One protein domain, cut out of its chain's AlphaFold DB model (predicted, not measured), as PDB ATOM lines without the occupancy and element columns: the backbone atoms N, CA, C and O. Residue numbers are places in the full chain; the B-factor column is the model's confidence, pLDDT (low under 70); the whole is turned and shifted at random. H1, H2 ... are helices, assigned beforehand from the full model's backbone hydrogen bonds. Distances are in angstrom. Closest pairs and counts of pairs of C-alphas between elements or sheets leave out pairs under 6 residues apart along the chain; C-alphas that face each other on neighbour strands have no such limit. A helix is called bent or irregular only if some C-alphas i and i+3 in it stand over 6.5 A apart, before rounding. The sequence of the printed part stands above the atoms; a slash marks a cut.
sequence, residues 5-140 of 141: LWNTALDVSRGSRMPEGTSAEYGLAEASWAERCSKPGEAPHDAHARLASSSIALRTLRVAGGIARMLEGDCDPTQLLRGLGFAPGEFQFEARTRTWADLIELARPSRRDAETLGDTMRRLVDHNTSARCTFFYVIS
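Overview. This is residues 5 to 140 of the 141 residues of an uncharacterized protein of Planctomycetaceae bacterium (UniProt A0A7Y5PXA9). An elongated, all-helix domain has two lobes: H1 to H5, with H4 in the middle between H2 and H5, and H6 to H8, with H6 and H8 side by side. H1 crosses H4, H3 sits crosswise at one end of H2, H7 crosses one end of H6, and H5 meets H8 between the lobes. The printed part has 136 residues with eight named helices, H1 to H8 in chain order, and no named strand. It is compact, with a radius of gyration of the C-alphas of 15.6 A, and spans 53 by 32 by 22 A.

Along the chain. H1, residues 5 to 13, begins at C-alpha 5 (223.335, 181.797, 170.031) and is only just irregular, with C-alphas 7 and 10 6.8 A apart. H2 is residues 23 to 36, 20.0 A long; H3, 44 to 51; H4, 56 to 70, 21.0 A; H5, 78 to 84. H6, residues 91 to 110, is 29.3 A long and only just irregular, with C-alphas 106 and 109 6.7 A apart. H7 is residues 117 to 127; H8, 129 to 139, ends at C-alpha 139 (240.173, 174.363, 168.118).

Arrangement. H1 touches H4, closest C-alphas Ser 13 and Ala 64, 4.7 A. H2 touches H4 at a shallow tilt of 15 degrees, opposite ways, closest C-alphas Ser 23 and Gly 65, 4.2 A. With residues 31 to 35 alone, H2 touches H3 about perpendicular at 87 degrees, closest C-alphas Ala 34 and His 48, 5.2 A. H4 and H5 form a helical hairpin, closest C-alphas Gly 66 and Leu 80, 4.0 A. H5 touches H8, closest C-alphas Leu 80 and Ile 139, 7.4 A. With residues 96 to 103 alone, H6 touches H8, closest C-alphas Arg 96 and Val 138, 5.4 A. With residues 104 to 110 alone, H6 touches H7, closest C-alphas Ala 107 and Met 121, 6.7 A. H7 and H8 touch only at the corner. In H2, H3, H4, H5, H7 and H8 every O i to N i+4 pair is within hydrogen-bond range; in H1 3 of 5 are, in H6 14 of 16.

Size, cuts and confidence. The two C-alphas farthest apart, Pro 40 and Pro 109, are 53.3 A apart. The printed part has no cut, no link is long, and no printed residue is under 70 in pLDDT.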
ATOM      1  N   LEU A   5     221.924 182.132 170.263       78.44
ATOM      2  CA  LEU A   5     223.335 181.797 170.031       78.44
ATOM      3  C   LEU A   5     224.170 181.672 171.310       78.44
ATOM      4  O   LEU A   5     225.169 180.959 171.321       78.44
ATOM      5  N   TRP A   6     223.763 182.316 172.408       75.81
ATOM      6  CA  TRP A   6     224.454 182.182 173.693       75.81
ATOM      7  C   TRP A   6     224.393 180.744 174.215       75.81
ATOM      8  O   TRP A   6     225.389 180.206 174.693       75.81
ATOM      9  N   ASN A   7     223.224 180.113 174.088       78.31
ATOM     10  CA  ASN A   7     222.988 178.778 174.627       78.31
ATOM     11  C   ASN A   7     223.782 177.702 173.877       78.31
ATOM     12  O   ASN A   7     224.083 176.667 174.457       78.31
ATOM     13  N   THR A   8     224.144 177.949 172.614       88.62
ATOM     14  CA  THR A   8     224.912 177.004 171.792       88.62
ATOM     15  C   THR A   8     226.400 177.335 171.730       88.62
ATOM     16  O   THR A   8     227.199 176.445 171.447       88.62
ATOM     17  N   ALA A   9     226.808 178.573 172.040       92.88
ATOM     18  CA  ALA A   9     228.203 179.010 171.961       92.88
ATOM     19  C   ALA A   9     229.153 178.147 172.801       92.88
ATOM     20  O   ALA A   9     230.277 177.894 172.378       92.88
ATOM     21  N   LEU A  10     228.712 177.656 173.965       92.56
ATOM     22  CA  LEU A  10     229.536 176.779 174.798       92.56
ATOM     23  C   LEU A  10     229.841 175.449 174.097       92.56
ATOM     24  O   LEU A  10     231.003 175.050 174.033       92.56
ATOM     25  N   ASP A  11     228.825 174.797 173.537       94.38
ATOM     26  CA  ASP A  11     228.984 173.522 172.831       94.38
ATOM     27  C   ASP A  11     229.799 173.692 171.548       94.38
ATOM     28  O   ASP A  11     230.669 172.872 171.252       94.38
ATOM     29  N   VAL A  12     229.574 174.795 170.826       95.19
ATOM     30  CA  VAL A  12     230.369 175.155 169.647       95.19
ATOM     31  C   VAL A  12     231.823 175.393 170.037       95.19
ATOM     32  O   VAL A  12     232.711 174.822 169.416       95.19
ATOM     33  N   SER A  13     232.089 176.147 171.110       93.88
ATOM     34  CA  SER A  13     233.457 176.443 171.562       93.88
ATOM     35  C   SER A  13     234.262 175.205 171.972       93.88
ATOM     36  O   SER A  13     235.488 175.243 171.991       93.88
ATOM     37  N   ARG A  14     233.574 174.101 172.284       92.06
ATOM     38  CA  ARG A  14     234.160 172.793 172.607       92.06
ATOM     39  C   ARG A  14     234.216 171.848 171.403       92.06
ATOM     40  O   ARG A  14     234.642 170.706 171.547       92.06
ATOM     41  N   GLY A  15     233.718 172.279 170.243       91.69
ATOM     42  CA  GLY A  15     233.543 171.448 169.052       91.69
ATOM     43  C   GLY A  15     232.521 170.322 169.215       91.69
ATOM     44  O   GLY A  15     232.509 169.397 168.410       91.69
ATOM     45  N   SER A  16     231.675 170.369 170.248       91.81
ATOM     46  CA  SER A  16     230.622 169.371 170.489       91.81
ATOM     47  C   SER A  16     229.395 169.592 169.601       91.81
ATOM     48  O   SER A  16     228.582 168.687 169.434       91.81
ATOM     49  N   ARG A  17     229.268 170.787 169.013       92.50
ATOM     50  CA  ARG A  17     228.235 171.151 168.040       92.50
ATOM     51  C   ARG A  17     228.844 172.021 166.942       92.50
ATOM     52  O   ARG A  17     229.746 172.809 167.210       92.50
ATOM     53  N   MET A  18     228.337 171.900 165.717       92.69
ATOM     54  CA  MET A  18     228.679 172.832 164.639       92.69
ATOM     55  C   MET A  18     228.000 174.198 164.858       92.69
ATOM     56  O   MET A  18     226.899 174.245 165.410       92.69
ATOM     57  N   PRO A  19     228.617 175.310 164.423       93.44
ATOM     58  CA  PRO A  19     228.015 176.634 164.532       93.44
ATOM     59  C   PRO A  19     226.766 176.749 163.648       93.44
ATOM     60  O   PRO A  19     226.804 176.482 162.441       93.44
ATOM     61  N   GLU A  20     225.657 177.154 164.262       89.75
ATOM     62  CA  GLU A  20     224.387 177.437 163.574       89.75
ATOM     63  C   GLU A  20     224.307 178.887 163.095       89.75
ATOM     64  O   GLU A  20     223.673 179.154 162.079       89.75
ATOM     65  N   GLY A  21     224.971 179.799 163.811       90.75
ATOM     66  CA  GLY A  21     225.144 181.191 163.408       90.75
ATOM     67  C   GLY A  21     226.462 181.435 162.677       90.75
ATOM     68  O   GLY A  21     227.396 180.630 162.723       90.75
ATOM     69  N   THR A  22     226.529 182.588 162.031       93.88
ATOM     70  CA  THR A  22     227.717 183.155 161.390       93.88
ATOM     71  C   THR A  22     228.667 183.778 162.412       93.88
ATOM     72  O   THR A  22     228.282 184.146 163.527       93.88
ATOM     73  N   SER A  23     229.924 183.955 162.016       95.38
ATOM     74  CA  SER A  23     230.943 184.687 162.772       95.38
ATOM     75  C   SER A  23     230.474 186.098 163.144       95.38
ATOM     76  O   SER A  23     230.677 186.541 164.275       95.38
ATOM     77  N   ALA A  24     229.764 186.773 162.234       94.56
ATOM     78  CA  ALA A  24     229.190 188.095 162.456       94.56
ATOM     79  C   ALA A  24     228.114 188.089 163.552       94.56
ATOM     80  O   ALA A  24     228.111 188.964 164.418       94.56
ATOM     81  N   GLU A  25     227.226 187.094 163.565       94.94
ATOM     82  CA  GLU A  25     226.191 186.982 164.597       94.94
ATOM     83  C   GLU A  25     226.783 186.671 165.978       94.94
ATOM     84  O   GLU A  25     226.346 187.247 166.979       94.94
ATOM     85  N   TYR A  26     227.819 185.827 166.049       94.19
ATOM     86  CA  TYR A  26     228.576 185.628 167.289       94.19
ATOM     87  C   TYR A  26     229.293 186.911 167.736       94.19
ATOM     88  O   TYR A  26     229.268 187.229 168.925       94.19
ATOM     89  N   GLY A  27     229.858 187.687 166.804       92.12
ATOM     90  CA  GLY A  27     230.468 188.989 167.089       92.12
ATOM     91  C   GLY A  27     229.467 190.025 167.619       92.12
ATOM     92  O   GLY A  27     229.767 190.754 168.565       92.12
ATOM     93  N   LEU A  28     228.241 190.049 167.089       92.38
ATOM     94  CA  LEU A  28     227.156 190.884 167.620       92.38
ATOM     95  C   LEU A  28     226.742 190.448 169.031       92.38
ATOM     96  O   LEU A  28     226.527 191.291 169.904       92.38
ATOM     97  N   ALA A  29     226.660 189.140 169.280       92.19
ATOM     98  CA  ALA A  29     226.383 188.613 170.612       92.19
ATOM     99  C   ALA A  29     227.506 188.951 171.610       92.19
ATOM    100  O   ALA A  29     227.215 189.292 172.760       92.19
ATOM    101  N   GLU A  30     228.769 188.902 171.171       91.25
ATOM    102  CA  GLU A  30     229.950 189.313 171.941       91.25
ATOM    103  C   GLU A  30     229.872 190.800 172.318       91.25
ATOM    104  O   GLU A  30     229.974 191.145 173.499       91.25
ATOM    105  N   ALA A  31     229.607 191.680 171.349       90.50
ATOM    106  CA  ALA A  31     229.458 193.116 171.584       90.50
ATOM    107  C   ALA A  31     228.287 193.428 172.531       90.50
ATOM    108  O   ALA A  31     228.451 194.164 173.503       90.50
ATOM    109  N   SER A  32     227.130 192.797 172.309       90.31
ATOM    110  CA  SER A  32     225.953 192.948 173.171       90.31
ATOM    111  C   SER A  32     226.217 192.470 174.604       90.31
ATOM    112  O   SER A  32     225.689 193.037 175.561       90.31
ATOM    113  N   TRP A  33     227.036 191.429 174.787       89.75
ATOM    114  CA  TRP A  33     227.460 191.001 176.120       89.75
ATOM    115  C   TRP A  33     228.350 192.048 176.793       89.75
ATOM    116  O   TRP A  33     228.107 192.393 177.949       89.75
ATOM    117  N   ALA A  34     229.354 192.569 176.081       91.25
ATOM    118  CA  ALA A  34     230.251 193.591 176.611       91.25
ATOM    119  C   ALA A  34     229.490 194.861 177.029       91.25
ATOM    120  O   ALA A  34     229.730 195.374 178.118       91.25
ATOM    121  N   GLU A  35     228.527 195.304 176.215       90.69
ATOM    122  CA  GLU A  35     227.664 196.453 176.507       90.69
ATOM    123  C   GLU A  35     226.827 196.243 177.778       90.69
ATOM    124  O   GLU A  35     226.790 197.109 178.643       90.69
ATOM    125  N   ARG A  36     226.220 195.064 177.972       89.50
ATOM    126  CA  ARG A  36     225.474 194.771 179.214       89.50
ATOM    127  C   ARG A  36     226.350 194.765 180.466       89.50
ATOM    128  O   ARG A  36     225.844 194.947 181.570       89.50
ATOM    129  N   CYS A  37     227.637 194.490 180.301       90.69
ATOM    130  CA  CYS A  37     228.619 194.472 181.378       90.69
ATOM    131  C   CYS A  37     229.411 195.787 181.475       90.69
ATOM    132  O   CYS A  37     230.416 195.831 182.202       90.69
ATOM    133  N   SER A  38     229.003 196.828 180.740       92.25
ATOM    134  CA  SER A  38     229.642 198.132 180.800       92.25
ATOM    135  C   SER A  38     229.338 198.823 182.127       92.25
ATOM    136  O   SER A  38     228.293 198.636 182.758       92.25
ATOM    137  N   LYS A  39     230.293 199.623 182.584       93.12
ATOM    138  CA  LYS A  39     230.107 200.524 183.718       93.12
ATOM    139  C   LYS A  39     229.397 201.804 183.253       93.12
ATOM    140  O   LYS A  39     229.466 202.150 182.072       93.12
ATOM    141  N   PRO A  40     228.752 202.560 184.161       94.38
ATOM    142  CA  PRO A  40     228.195 203.866 183.820       94.38
ATOM    143  C   PRO A  40     229.259 204.782 183.194       94.38
ATOM    144  O   PRO A  40     230.319 204.984 183.780       94.38
ATOM    145  N   GLY A  41     228.976 205.312 182.001       92.56
ATOM    146  CA  GLY A  41     229.894 206.182 181.253       92.56
ATOM    147  C   GLY A  41     231.060 205.471 180.549       92.56
ATOM    148  O   GLY A  41     231.856 206.141 179.903       92.56
ATOM    149  N   GLU A  42     231.173 204.144 180.646       94.94
ATOM    150  CA  GLU A  42     232.193 203.369 179.931       94.94
ATOM    151  C   GLU A  42     231.795 203.193 178.463       94.94
ATOM    152  O   GLU A  42     230.673 202.779 178.159       94.94
ATOM    153  N   ALA A  43     232.716 203.490 177.544       91.06
ATOM    154  CA  ALA A  43     232.474 203.263 176.128       91.06
ATOM    155  C   ALA A  43     232.464 201.751 175.813       91.06
ATOM    156  O   ALA A  43     233.203 200.983 176.437       91.06
ATOM    157  N   PRO A  44     231.693 201.288 174.810       86.12
ATOM    158  CA  PRO A  44     231.595 199.859 174.498       86.12
ATOM    159  C   PRO A  44     232.938 199.176 174.191       86.12
ATOM    160  O   PRO A  44     233.147 198.024 174.570       86.12
ATOM    161  N   HIS A  45     233.869 199.882 173.540       86.94
ATOM    162  CA  HIS A  45     235.196 199.347 173.226       86.94
ATOM    163  C   HIS A  45     236.074 199.177 174.477       86.94
ATOM    164  O   HIS A  45     236.801 198.189 174.570       86.94
ATOM    165  N   ASP A  46     235.955 200.072 175.461       91.75
ATOM    166  CA  ASP A  46     236.663 199.961 176.743       91.75
ATOM    167  C   ASP A  46     236.117 198.798 177.575       91.75
ATOM    168  O   ASP A  46     236.883 197.993 178.115       91.75
ATOM    169  N   ALA A  47     234.787 198.658 177.621       90.75
ATOM    170  CA  ALA A  47     234.130 197.533 178.279       90.75
ATOM    171  C   ALA A  47     234.590 196.201 177.670       90.75
ATOM    172  O   ALA A  47     234.937 195.264 178.396       90.75
ATOM    173  N   HIS A  48     234.651 196.129 176.339       90.00
ATOM    174  CA  HIS A  48     235.133 194.958 175.615       90.00
ATOM    175  C   HIS A  48     236.604 194.655 175.919       90.00
ATOM    176  O   HIS A  48     236.911 193.536 176.328       90.00
ATOM    177  N   ALA A  49     237.494 195.649 175.830       89.06
ATOM    178  CA  ALA A  49     238.920 195.486 176.118       89.06
ATOM    179  C   ALA A  49     239.174 194.992 177.552       89.06
ATOM    180  O   ALA A  49     239.951 194.060 177.768       89.06
ATOM    181  N   ARG A  50     238.463 195.556 178.535       91.62
ATOM    182  CA  ARG A  50     238.535 195.144 179.943       91.62
ATOM    183  C   ARG A  50     238.073 193.701 180.158       91.62
ATOM    184  O   ARG A  50     238.644 192.972 180.971       91.62
ATOM    185  N   LEU A  51     237.001 193.299 179.485       89.88
ATOM    186  CA  LEU A  51     236.393 191.982 179.657       89.88
ATOM    187  C   LEU A  51     237.074 190.897 178.809       89.88
ATOM    188  O   LEU A  51     236.946 189.721 179.140       89.88
ATOM    189  N   ALA A  52     237.810 191.258 177.754       84.62
ATOM    190  CA  ALA A  52     238.396 190.323 176.792       84.62
ATOM    191  C   ALA A  52     239.304 189.254 177.425       84.62
ATOM    192  O   ALA A  52     239.379 188.142 176.908       84.62
ATOM    193  N   SER A  53     239.974 189.569 178.537       76.31
ATOM    194  CA  SER A  53     240.878 188.653 179.247       76.31
ATOM    195  C   SER A  53     240.251 187.956 180.459       76.31
ATOM    196  O   SER A  53     240.791 186.963 180.938       76.31
ATOM    197  N   SER A  54     239.124 188.458 180.970       85.38
ATOM    198  CA  SER A  54     238.542 188.027 182.253       85.38
ATOM    199  C   SER A  54     237.161 187.386 182.118       85.38
ATOM    200  O   SER A  54     236.722 186.644 182.997       85.38
ATOM    201  N   SER A  55     236.463 187.643 181.014       90.81
ATOM    202  CA  SER A  55     235.115 187.150 180.788       90.81
ATOM    203  C   SER A  55     235.134 185.820 180.046       90.81
ATOM    204  O   SER A  55     235.366 185.764 178.838       90.81
ATOM    205  N   ILE A  56     234.796 184.745 180.766       90.25
ATOM    206  CA  ILE A  56     234.546 183.424 180.166       90.25
ATOM    207  C   ILE A  56     233.486 183.540 179.064       90.25
ATOM    208  O   ILE A  56     233.639 182.956 178.000       90.25
ATOM    209  N   ALA A  57     232.459 184.359 179.291       90.12
ATOM    210  CA  ALA A  57     231.388 184.605 178.337       90.12
ATOM    211  C   ALA A  57     231.881 185.173 177.001       90.12
ATOM    212  O   ALA A  57     231.576 184.614 175.947       90.12
ATOM    213  N   LEU A  58     232.671 186.252 177.045       90.50
ATOM    214  CA  LEU A  58     233.240 186.832 175.827       90.50
ATOM    215  C   LEU A  58     234.196 185.865 175.143       90.50
ATOM    216  O   LEU A  58     234.137 185.725 173.926       90.50
ATOM    217  N   ARG A  59     235.038 185.158 175.910       91.19
ATOM    218  CA  ARG A  59     235.943 184.155 175.340       91.19
ATOM    219  C   ARG A  59     235.164 183.061 174.612       91.19
ATOM    220  O   ARG A  59     235.508 182.736 173.483       91.19
ATOM    221  N   THR A  60     234.104 182.527 175.215       93.06
ATOM    222  CA  THR A  60     233.254 181.497 174.602       93.06
ATOM    223  C   THR A  60     232.605 181.987 173.308       93.06
ATOM    224  O   THR A  60     232.662 181.279 172.306       93.06
ATOM    225  N   LEU A  61     232.043 183.200 173.295       93.88
ATOM    226  CA  LEU A  61     231.449 183.786 172.087       93.88
ATOM    227  C   LEU A  61     232.492 184.021 170.990       93.88
ATOM    228  O   LEU A  61     232.247 183.672 169.839       93.88
ATOM    229  N   ARG A  62     233.674 184.529 171.352       93.38
ATOM    230  CA  ARG A  62     234.776 184.756 170.415       93.38
ATOM    231  C   ARG A  62     235.291 183.457 169.804       93.38
ATOM    232  O   ARG A  62     235.503 183.390 168.599       93.38
ATOM    233  N   VAL A  63     235.478 182.418 170.619       95.00
ATOM    234  CA  VAL A  63     235.898 181.092 170.142       95.00
ATOM    235  C   VAL A  63     234.827 180.500 169.222       95.00
ATOM    236  O   VAL A  63     235.161 180.037 168.136       95.00
ATOM    237  N   ALA A  64     233.544 180.575 169.592       95.38
ATOM    238  CA  ALA A  64     232.453 180.105 168.738       95.38
ATOM    239  C   ALA A  64     232.377 180.871 167.403       95.38
ATOM    240  O   ALA A  64     232.240 180.249 166.350       95.38
ATOM    241  N   GLY A  65     232.544 182.196 167.427       95.75
ATOM    242  CA  GLY A  65     232.615 183.030 166.225       95.75
ATOM    243  C   GLY A  65     233.830 182.719 165.349       95.75
ATOM    244  O   GLY A  65     233.704 182.655 164.130       95.75
ATOM    245  N   GLY A  66     234.985 182.437 165.956       96.44
ATOM    246  CA  GLY A  66     236.179 181.986 165.243       96.44
ATOM    247  C   GLY A  66     235.996 180.617 164.578       96.44
ATOM    248  O   GLY A  66     236.391 180.438 163.431       96.44
ATOM    249  N   ILE A  67     235.334 179.672 165.254       96.88
ATOM    250  CA  ILE A  67     234.959 178.373 164.668       96.88
ATOM    251  C   ILE A  67     233.988 178.566 163.499       96.88
ATOM    252  O   ILE A  67     234.142 177.919 162.464       96.88
ATOM    253  N   ALA A  68     233.008 179.465 163.633       96.00
ATOM    254  CA  ALA A  68     232.117 179.813 162.530       96.00
ATOM    255  C   ALA A  68     232.905 180.375 161.339       96.00
ATOM    256  O   ALA A  68     232.719 179.896 160.225       96.00
ATOM    257  N   ARG A  69     233.851 181.293 161.575       96.44
ATOM    258  CA  ARG A  69     234.679 181.892 160.519       96.44
ATOM    259  C   ARG A  69     235.526 180.866 159.765       96.44
ATOM    260  O   ARG A  69     235.596 180.907 158.540       96.44
ATOM    261  N   MET A  70     236.095 179.891 160.471       96.25
ATOM    262  CA  MET A  70     236.809 178.774 159.842       96.25
ATOM    263  C   MET A  70     235.941 177.966 158.873       96.25
ATOM    264  O   MET A  70     236.466 177.359 157.945       96.25
ATOM    265  N   LEU A  71     234.627 177.935 159.087       95.88
ATOM    266  CA  LEU A  71     233.666 177.200 158.264       95.88
ATOM    267  C   LEU A  71     232.871 178.120 157.322       95.88
ATOM    268  O   LEU A  71     231.901 177.676 156.710       95.88
ATOM    269  N   GLU A  72     233.265 179.388 157.205       94.94
ATOM    270  CA  GLU A  72     232.738 180.349 156.236       94.94
ATOM    271  C   GLU A  72     233.593 180.369 154.957       94.94
ATOM    272  O   GLU A  72     234.508 179.566 154.777       94.94
ATOM    273  N   GLY A  73     233.269 181.263 154.017       86.38
ATOM    274  CA  GLY A  73     233.837 181.255 152.666       86.38
ATOM    275  C   GLY A  73     235.354 181.465 152.571       86.38
ATOM    276  O   GLY A  73     235.951 180.987 151.609       86.38
ATOM    277  N   ASP A  74     235.976 182.150 153.532       89.81
ATOM    278  CA  ASP A  74     237.426 182.396 153.574       89.81
ATOM    279  C   ASP A  74     238.190 181.424 154.487       89.81
ATOM    280  O   ASP A  74     239.417 181.388 154.440       89.81
ATOM    281  N   CYS A  75     237.470 180.626 155.279       95.12
ATOM    282  CA  CYS A  75     238.002 179.599 156.168       95.12
ATOM    283  C   CYS A  75     239.140 180.078 157.095       95.12
ATOM    284  O   CYS A  75     240.081 179.324 157.343       95.12
ATOM    285  N   ASP A  76     239.076 181.305 157.616       95.38
ATOM    286  CA  ASP A  76     240.168 181.906 158.397       95.38
ATOM    287  C   ASP A  76     240.176 181.450 159.879       95.38
ATOM    288  O   ASP A  76     239.230 181.746 160.617       95.38
ATOM    289  N   PRO A  77     241.244 180.779 160.368       96.38
ATOM    290  CA  PRO A  77     241.368 180.377 161.769       96.38
ATOM    291  C   PRO A  77     241.921 181.484 162.680       96.38
ATOM    292  O   PRO A  77     241.939 181.323 163.900       96.38
ATOM    293  N   THR A  78     242.375 182.618 162.140       94.88
ATOM    294  CA  THR A  78     243.129 183.637 162.890       94.88
ATOM    295  C   THR A  78     242.369 184.164 164.105       94.88
ATOM    296  O   THR A  78     242.936 184.286 165.196       94.88
ATOM    297  N   GLN A  79     241.079 184.478 163.946       90.94
ATOM    298  CA  GLN A  79     240.267 184.997 165.049       90.94
ATOM    299  C   GLN A  79     240.068 183.962 166.160       90.94
ATOM    300  O   GLN A  79     240.145 184.313 167.340       90.94
ATOM    301  N   LEU A  80     239.881 182.690 165.793       95.94
ATOM    302  CA  LEU A  80     239.814 181.594 166.752       95.94
ATOM    303  C   LEU A  80     241.114 181.490 167.547       95.94
ATOM    304  O   LEU A  80     241.070 181.469 168.773       95.94
ATOM    305  N   LEU A  81     242.261 181.432 166.865       96.00
ATOM    306  CA  LEU A  81     243.556 181.228 167.517       96.00
ATOM    307  C   LEU A  81     243.854 182.346 168.524       96.00
ATOM    308  O   LEU A  81     244.242 182.068 169.659       96.00
ATOM    309  N   ARG A  82     243.542 183.598 168.167       91.12
ATOM    310  CA  ARG A  82     243.598 184.736 169.101       91.12
ATOM    311  C   ARG A  82     242.627 184.576 170.276       91.12
ATOM    312  O   ARG A  82     242.974 184.916 171.402       91.12
ATOM    313  N   GLY A  83     241.421 184.054 170.039       89.00
ATOM    314  CA  GLY A  83     240.437 183.750 171.088       89.00
ATOM    315  C   GLY A  83     240.855 182.615 172.034       89.00
ATOM    316  O   GLY A  83     240.473 182.609 173.208       89.00
ATOM    317  N   LEU A  84     241.675 181.680 171.553       92.25
ATOM    318  CA  LEU A  84     242.286 180.633 172.372       92.25
ATOM    319  C   LEU A  84     243.473 181.151 173.191       92.25
ATOM    320  O   LEU A  84     243.754 180.576 174.241       92.25
ATOM    321  N   GLY A  85     244.067 182.275 172.785       91.50
ATOM    322  CA  GLY A  85     245.188 182.925 173.465       91.50
ATOM    323  C   GLY A  85     246.528 182.758 172.751       91.50
ATOM    324  O   GLY A  85     247.544 183.136 173.317       91.50
ATOM    325  N   PHE A  86     246.535 182.220 171.529       93.88
ATOM    326  CA  PHE A  86     247.744 182.097 170.721       93.88
ATOM    327  C   PHE A  86     248.051 183.408 169.996       93.88
ATOM    328  O   PHE A  86     247.155 184.044 169.424       93.88
ATOM    329  N   ALA A  87     249.326 183.786 169.973       93.94
ATOM    330  CA  ALA A  87     249.801 184.981 169.283       93.94
ATOM    331  C   ALA A  87     250.552 184.638 167.980       93.94
ATOM    332  O   ALA A  87     251.268 183.635 167.930       93.94
ATOM    333  N   PRO A  88     250.445 185.470 166.924       94.25
ATOM    334  CA  PRO A  88     251.285 185.331 165.734       94.25
ATOM    335  C   PRO A  88     252.776 185.291 166.090       94.25
ATOM    336  O   PRO A  88     253.228 186.049 166.950       94.25
ATOM    337  N   GLY A  89     253.537 184.419 165.425       94.19
ATOM    338  CA  GLY A  89     254.941 184.159 165.753       94.19
ATOM    339  C   GLY A  89     255.163 183.082 166.823       94.19
ATOM    340  O   GLY A  89     256.284 182.589 166.956       94.19
ATOM    341  N   GLU A  90     254.129 182.648 167.550       97.00
ATOM    342  CA  GLU A  90     254.215 181.451 168.389       97.00
ATOM    343  C   GLU A  90     254.159 180.183 167.536       97.00
ATOM    344  O   GLU A  90     253.343 180.060 166.622       97.00
ATOM    345  N   PHE A  91     254.958 179.175 167.898       96.69
ATOM    346  CA  PHE A  91     254.961 177.887 167.196       96.69
ATOM    347  C   PHE A  91     253.556 177.271 167.083       96.69
ATOM    348  O   PHE A  91     253.198 176.756 166.028       96.69
ATOM    349  N   GLN A  92     252.747 177.350 168.147       96.25
ATOM    350  CA  GLN A  92     251.384 176.808 168.158       96.25
ATOM    351  C   GLN A  92     250.463 177.534 167.172       96.25
ATOM    352  O   GLN A  92     249.688 176.882 166.473       96.25
ATOM    353  N   PHE A  93     250.571 178.863 167.079       97.12
ATOM    354  CA  PHE A  93     249.796 179.661 166.133       97.12
ATOM    355  C   PHE A  93     250.133 179.271 164.687       97.12
ATOM    356  O   PHE A  93     249.239 178.974 163.890       97.12
ATOM    357  N   GLU A  94     251.428 179.210 164.368       97.62
ATOM    358  CA  GLU A  94     251.914 178.888 163.023       97.62
ATOM    359  C   GLU A  94     251.587 177.446 162.620       97.62
ATOM    360  O   GLU A  94     251.125 177.197 161.503       97.62
ATOM    361  N   ALA A  95     251.783 176.489 163.532       97.50
ATOM    362  CA  ALA A  95     251.490 175.081 163.286       97.50
ATOM    363  C   ALA A  95     250.006 174.874 162.967       97.50
ATOM    364  O   ALA A  95     249.679 174.277 161.944       97.50
ATOM    365  N   ARG A  96     249.103 175.434 163.780       97.81
ATOM    366  CA  ARG A  96     247.650 175.299 163.589       97.81
ATOM    367  C   ARG A  96     247.156 175.992 162.329       97.81
ATOM    368  O   ARG A  96     246.346 175.414 161.608       97.81
ATOM    369  N   THR A  97     247.672 177.186 162.038       97.19
ATOM    370  CA  THR A  97     247.351 177.910 160.799       97.19
ATOM    371  C   THR A  97     247.749 177.086 159.576       97.19
ATOM    372  O   THR A  97     246.942 176.909 158.666       97.19
ATOM    373  N   ARG A  98     248.957 176.508 159.582       97.69
ATOM    374  CA  ARG A  98     249.435 175.648 158.494       97.69
ATOM    375  C   ARG A  98     248.614 174.372 158.364       97.69
ATOM    376  O   ARG A  98     248.167 174.064 157.270       97.69
ATOM    377  N   THR A  99     248.354 173.667 159.466       97.44
ATOM    378  CA  THR A  99     247.550 172.438 159.441       97.44
ATOM    379  C   THR A  99     246.144 172.692 158.892       97.44
ATOM    380  O   THR A  99     245.612 171.871 158.146       97.44
ATOM    381  N   TRP A 100     245.538 173.832 159.230       97.56
ATOM    382  CA  TRP A 100     244.242 174.208 158.675       97.56
ATOM    383  C   TRP A 100     244.319 174.540 157.180       97.56
ATOM    384  O   TRP A 100     243.485 174.070 156.408       97.56
ATOM    385  N   ALA A 101     245.343 175.287 156.757       97.19
ATOM    386  CA  ALA A 101     245.589 175.587 155.348       97.19
ATOM    387  C   ALA A 101     245.810 174.313 154.513       97.19
ATOM    388  O   ALA A 101     245.221 174.175 153.443       97.19
ATOM    389  N   ASP A 102     246.574 173.348 155.029       97.00
ATOM    390  CA  ASP A 102     246.797 172.057 154.373       97.00
ATOM    391  C   ASP A 102     245.474 171.296 154.181       97.00
ATOM    392  O   ASP A 102     245.213 170.747 153.109       97.00
ATOM    393  N   LEU A 103     244.594 171.300 155.192       96.50
ATOM    394  CA  LEU A 103     243.266 170.700 155.062       96.50
ATOM    395  C   LEU A 103     242.417 171.417 154.006       96.50
ATOM    396  O   LEU A 103     241.740 170.741 153.233       96.50
ATOM    397  N   ILE A 104     242.455 172.751 153.950       96.69
ATOM    398  CA  ILE A 104     241.749 173.528 152.923       96.69
ATOM    399  C   ILE A 104     242.207 173.108 151.525       96.69
ATOM    400  O   ILE A 104     241.364 172.813 150.677       96.69
ATOM    401  N   GLU A 105     243.516 173.038 151.279       95.88
ATOM    402  CA  GLU A 105     244.056 172.651 149.971       95.88
ATOM    403  C   GLU A 105     243.635 171.230 149.571       95.88
ATOM    404  O   GLU A 105     243.229 170.998 148.430       95.88
ATOM    405  N   LEU A 106     243.613 170.296 150.526       93.56
ATOM    406  CA  LEU A 106     243.107 168.937 150.308       93.56
ATOM    407  C   LEU A 106     241.579 168.879 150.124       93.56
ATOM    408  O   LEU A 106     241.067 167.984 149.447       93.56
ATOM    409  N   ALA A 107     240.838 169.825 150.701       92.88
ATOM    410  CA  ALA A 107     239.384 169.899 150.610       92.88
ATOM    411  C   ALA A 107     238.893 170.487 149.279       92.88
ATOM    412  O   ALA A 107     237.843 170.066 148.792       92.88
ATOM    413  N   ARG A 108     239.642 171.415 148.661       92.75
ATOM    414  CA  ARG A 108     239.284 172.058 147.379       92.75
ATOM    415  C   ARG A 108     238.814 171.082 146.287       92.75
ATOM    416  O   ARG A 108     237.747 171.336 145.729       92.75
ATOM    417  N   PRO A 109     239.524 169.976 145.975       94.44
ATOM    418  CA  PRO A 109     239.075 169.024 144.954       94.44
ATOM    419  C   PRO A 109     237.826 168.228 145.359       94.44
ATOM    420  O   PRO A 109     237.189 167.617 144.508       94.44
ATOM    421  N   SER A 110     237.456 168.232 146.643       93.12
ATOM    422  CA  SER A 110     236.265 167.553 147.169       93.12
ATOM    423  C   SER A 110     235.010 168.436 147.171       93.12
ATOM    424  O   SER A 110     233.963 167.997 147.660       93.12
ATOM    425  N   ARG A 111     235.106 169.681 146.685       95.56
ATOM    426  CA  ARG A 111     233.992 170.633 146.604       95.56
ATOM    427  C   ARG A 111     232.994 170.197 145.534       95.56
ATOM    428  O   ARG A 111     233.385 169.933 144.400       95.56
ATOM    429  N   ARG A 112     231.711 170.137 145.894       95.00
ATOM    430  CA  ARG A 112     230.627 169.849 144.943       95.00
ATOM    431  C   ARG A 112     230.205 171.117 144.204       95.00
ATOM    432  O   ARG A 112     230.497 172.230 144.643       95.00
ATOM    433  N   ASP A 113     229.478 170.947 143.108       92.38
ATOM    434  CA  ASP A 113     228.895 172.075 142.384       92.38
ATOM    435  C   ASP A 113     227.983 172.898 143.305       92.38
ATOM    436  O   ASP A 113     227.213 172.349 144.091       92.38
ATOM    437  N   ALA A 114     228.103 174.225 143.211       91.38
ATOM    438  CA  ALA A 114     227.420 175.220 144.044       91.38
ATOM    439  C   ALA A 114     227.745 175.222 145.559       91.38
ATOM    440  O   ALA A 114     227.265 176.118 146.251       91.38
ATOM    441  N   GLU A 115     228.584 174.317 146.085       93.88
ATOM    442  CA  GLU A 115     229.076 174.419 147.471       93.88
ATOM    443  C   GLU A 115     230.116 175.545 147.592       93.88
ATOM    444  O   GLU A 115     231.031 175.673 146.769       93.88
ATOM    445  N   THR A 116     230.039 176.340 148.663       94.12
ATOM    446  CA  THR A 116     231.170 177.189 149.050       94.12
ATOM    447  C   THR A 116     232.305 176.332 149.624       94.12
ATOM    448  O   THR A 116     232.139 175.146 149.941       94.12
ATOM    449  N   LEU A 117     233.499 176.916 149.773       94.88
ATOM    450  CA  LEU A 117     234.588 176.224 150.466       94.88
ATOM    451  C   LEU A 117     234.211 175.926 151.927       94.88
ATOM    452  O   LEU A 117     234.442 174.814 152.391       94.88
ATOM    453  N   GLY A 118     233.551 176.866 152.607       95.19
ATOM    454  CA  GLY A 118     233.033 176.676 153.963       95.19
ATOM    455  C   GLY A 118     232.054 175.503 154.076       95.19
ATOM    456  O   GLY A 118     232.204 174.664 154.965       95.19
ATOM    457  N   ASP A 119     231.123 175.361 153.125       95.19
ATOM    458  CA  ASP A 119     230.188 174.220 153.082       95.19
ATOM    459  C   ASP A 119     230.923 172.889 152.894       95.19
ATOM    460  O   ASP A 119     230.621 171.894 153.561       95.19
ATOM    461  N   THR A 120     231.942 172.885 152.030       96.19
ATOM    462  CA  THR A 120     232.809 171.719 151.815       96.19
ATOM    463  C   THR A 120     233.528 171.338 153.106       96.19
ATOM    464  O   THR A 120     233.506 170.171 153.503       96.19
ATOM    465  N   MET A 121     234.123 172.314 153.796       96.94
ATOM    466  CA  MET A 121     234.820 172.103 155.065       96.94
ATOM    467  C   MET A 121     233.869 171.593 156.145       96.94
ATOM    468  O   MET A 121     234.176 170.599 156.799       96.94
ATOM    469  N   ARG A 122     232.684 172.199 156.286       95.50
ATOM    470  CA  ARG A 122     231.646 171.765 157.231       95.50
ATOM    471  C   ARG A 122     231.264 170.308 156.988       95.50
ATOM    472  O   ARG A 122     231.282 169.503 157.916       95.50
ATOM    473  N   ARG A 123     230.990 169.941 155.734       95.38
ATOM    474  CA  ARG A 123     230.664 168.561 155.355       95.38
ATOM    475  C   ARG A 123     231.806 167.593 155.655       95.38
ATOM    476  O   ARG A 123     231.546 166.497 156.150       95.38
ATOM    477  N   LEU A 124     233.048 167.965 155.347       96.00
ATOM    478  CA  LEU A 124     234.218 167.126 155.614       96.00
ATOM    479  C   LEU A 124     234.443 166.939 157.116       96.00
ATOM    480  O   LEU A 124     234.608 165.807 157.548       96.00
ATOM    481  N   VAL A 125     234.378 167.995 157.925       95.50
ATOM    482  CA  VAL A 125     234.468 167.886 159.394       95.50
ATOM    483  C   VAL A 125     233.356 166.985 159.953       95.50
ATOM    484  O   VAL A 125     233.585 166.210 160.887       95.50
ATOM    485  N   ASP A 126     232.168 167.024 159.350       94.50
ATOM    486  CA  ASP A 126     231.022 166.225 159.781       94.50
ATOM    487  C   ASP A 126     231.075 164.754 159.329       94.50
ATOM    488  O   ASP A 126     230.536 163.895 160.016       94.50
ATOM    489  N   HIS A 127     231.776 164.408 158.244       95.00
ATOM    490  CA  HIS A 127     231.736 163.045 157.676       95.00
ATOM    491  C   HIS A 127     233.101 162.361 157.519       95.00
ATOM    492  O   HIS A 127     233.158 161.170 157.220       95.00
ATOM    493  N   ASN A 128     234.207 163.078 157.707       96.25
ATOM    494  CA  ASN A 128     235.559 162.561 157.533       96.25
ATOM    495  C   ASN A 128     236.341 162.649 158.849       96.25
ATOM    496  O   ASN A 128     236.604 163.733 159.370       96.25
ATOM    497  N   THR A 129     236.748 161.492 159.376       95.88
ATOM    498  CA  THR A 129     237.465 161.396 160.656       95.88
ATOM    499  C   THR A 129     238.757 162.208 160.668       95.88
ATOM    500  O   THR A 129     239.023 162.892 161.650       95.88
ATOM    501  N   SER A 130     239.541 162.193 159.587       95.25
ATOM    502  CA  SER A 130     240.799 162.945 159.510       95.25
ATOM    503  C   SER A 130     240.557 164.455 159.528       95.25
ATOM    504  O   SER A 130     241.198 165.160 160.303       95.25
ATOM    505  N   ALA A 131     239.583 164.947 158.754       96.31
ATOM    506  CA  ALA A 131     239.190 166.356 158.775       96.31
ATOM    507  C   ALA A 131     238.688 166.777 160.165       96.31
ATOM    508  O   ALA A 131     239.043 167.848 160.657       96.31
ATOM    509  N   ARG A 132     237.924 165.909 160.836       95.81
ATOM    510  CA  ARG A 132     237.449 166.146 162.202       95.81
ATOM    511  C   ARG A 132     238.583 166.170 163.229       95.81
ATOM    512  O   ARG A 132     238.576 167.015 164.117       95.81
ATOM    513  N   CYS A 133     239.575 165.289 163.109       96.44
ATOM    514  CA  CYS A 133     240.768 165.313 163.955       96.44
ATOM    515  C   CYS A 133     241.568 166.605 163.766       96.44
ATOM    516  O   CYS A 133     241.952 167.221 164.757       96.44
ATOM    517  N   THR A 134     241.768 167.051 162.522       96.38
ATOM    518  CA  THR A 134     242.401 168.345 162.232       96.38
ATOM    519  C   THR A 134     241.603 169.502 162.821       96.38
ATOM    520  O   THR A 134     242.176 170.376 163.462       96.38
ATOM    521  N   PHE A 135     240.279 169.490 162.664       96.62
ATOM    522  CA  PHE A 135     239.405 170.478 163.283       96.62
ATOM    523  C   PHE A 135     239.603 170.522 164.805       96.62
ATOM    524  O   PHE A 135     239.906 171.583 165.343       96.62
ATOM    525  N   PHE A 136     239.541 169.375 165.493       96.44
ATOM    526  CA  PHE A 136     239.781 169.311 166.937       96.44
ATOM    527  C   PHE A 136     241.181 169.773 167.331       96.44
ATOM    528  O   PHE A 136     241.316 170.497 168.316       96.44
ATOM    529  N   TYR A 137     242.209 169.415 166.560       96.50
ATOM    530  CA  TYR A 137     243.559 169.915 166.784       96.50
ATOM    531  C   TYR A 137     243.603 171.444 166.736       96.50
ATOM    532  O   TYR A 137     244.174 172.043 167.636       96.50
ATOM    533  N   VAL A 138     242.961 172.079 165.749       96.19
ATOM    534  CA  VAL A 138     242.983 173.542 165.589       96.19
ATOM    535  C   VAL A 138     242.185 174.256 166.685       96.19
ATOM    536  O   VAL A 138     242.641 175.298 167.155       96.19
ATOM    537  N   ILE A 139     241.050 173.703 167.130       95.06
ATOM    538  CA  ILE A 139     240.173 174.363 168.118       95.06
ATOM    539  C   ILE A 139     240.538 174.092 169.585       95.06
ATOM    540  O   ILE A 139     240.034 174.780 170.470       95.06
ATOM    541  N   SER A 140     241.380 173.093 169.866       90.69
ATOM    542  CA  SER A 140     241.728 172.732 171.248       90.69
ATOM    543  C   SER A 140     242.621 173.800 171.893       90.69
ATOM    544  O   SER A 140     243.583 174.204 171.248       90.69
TER     545      SER A 140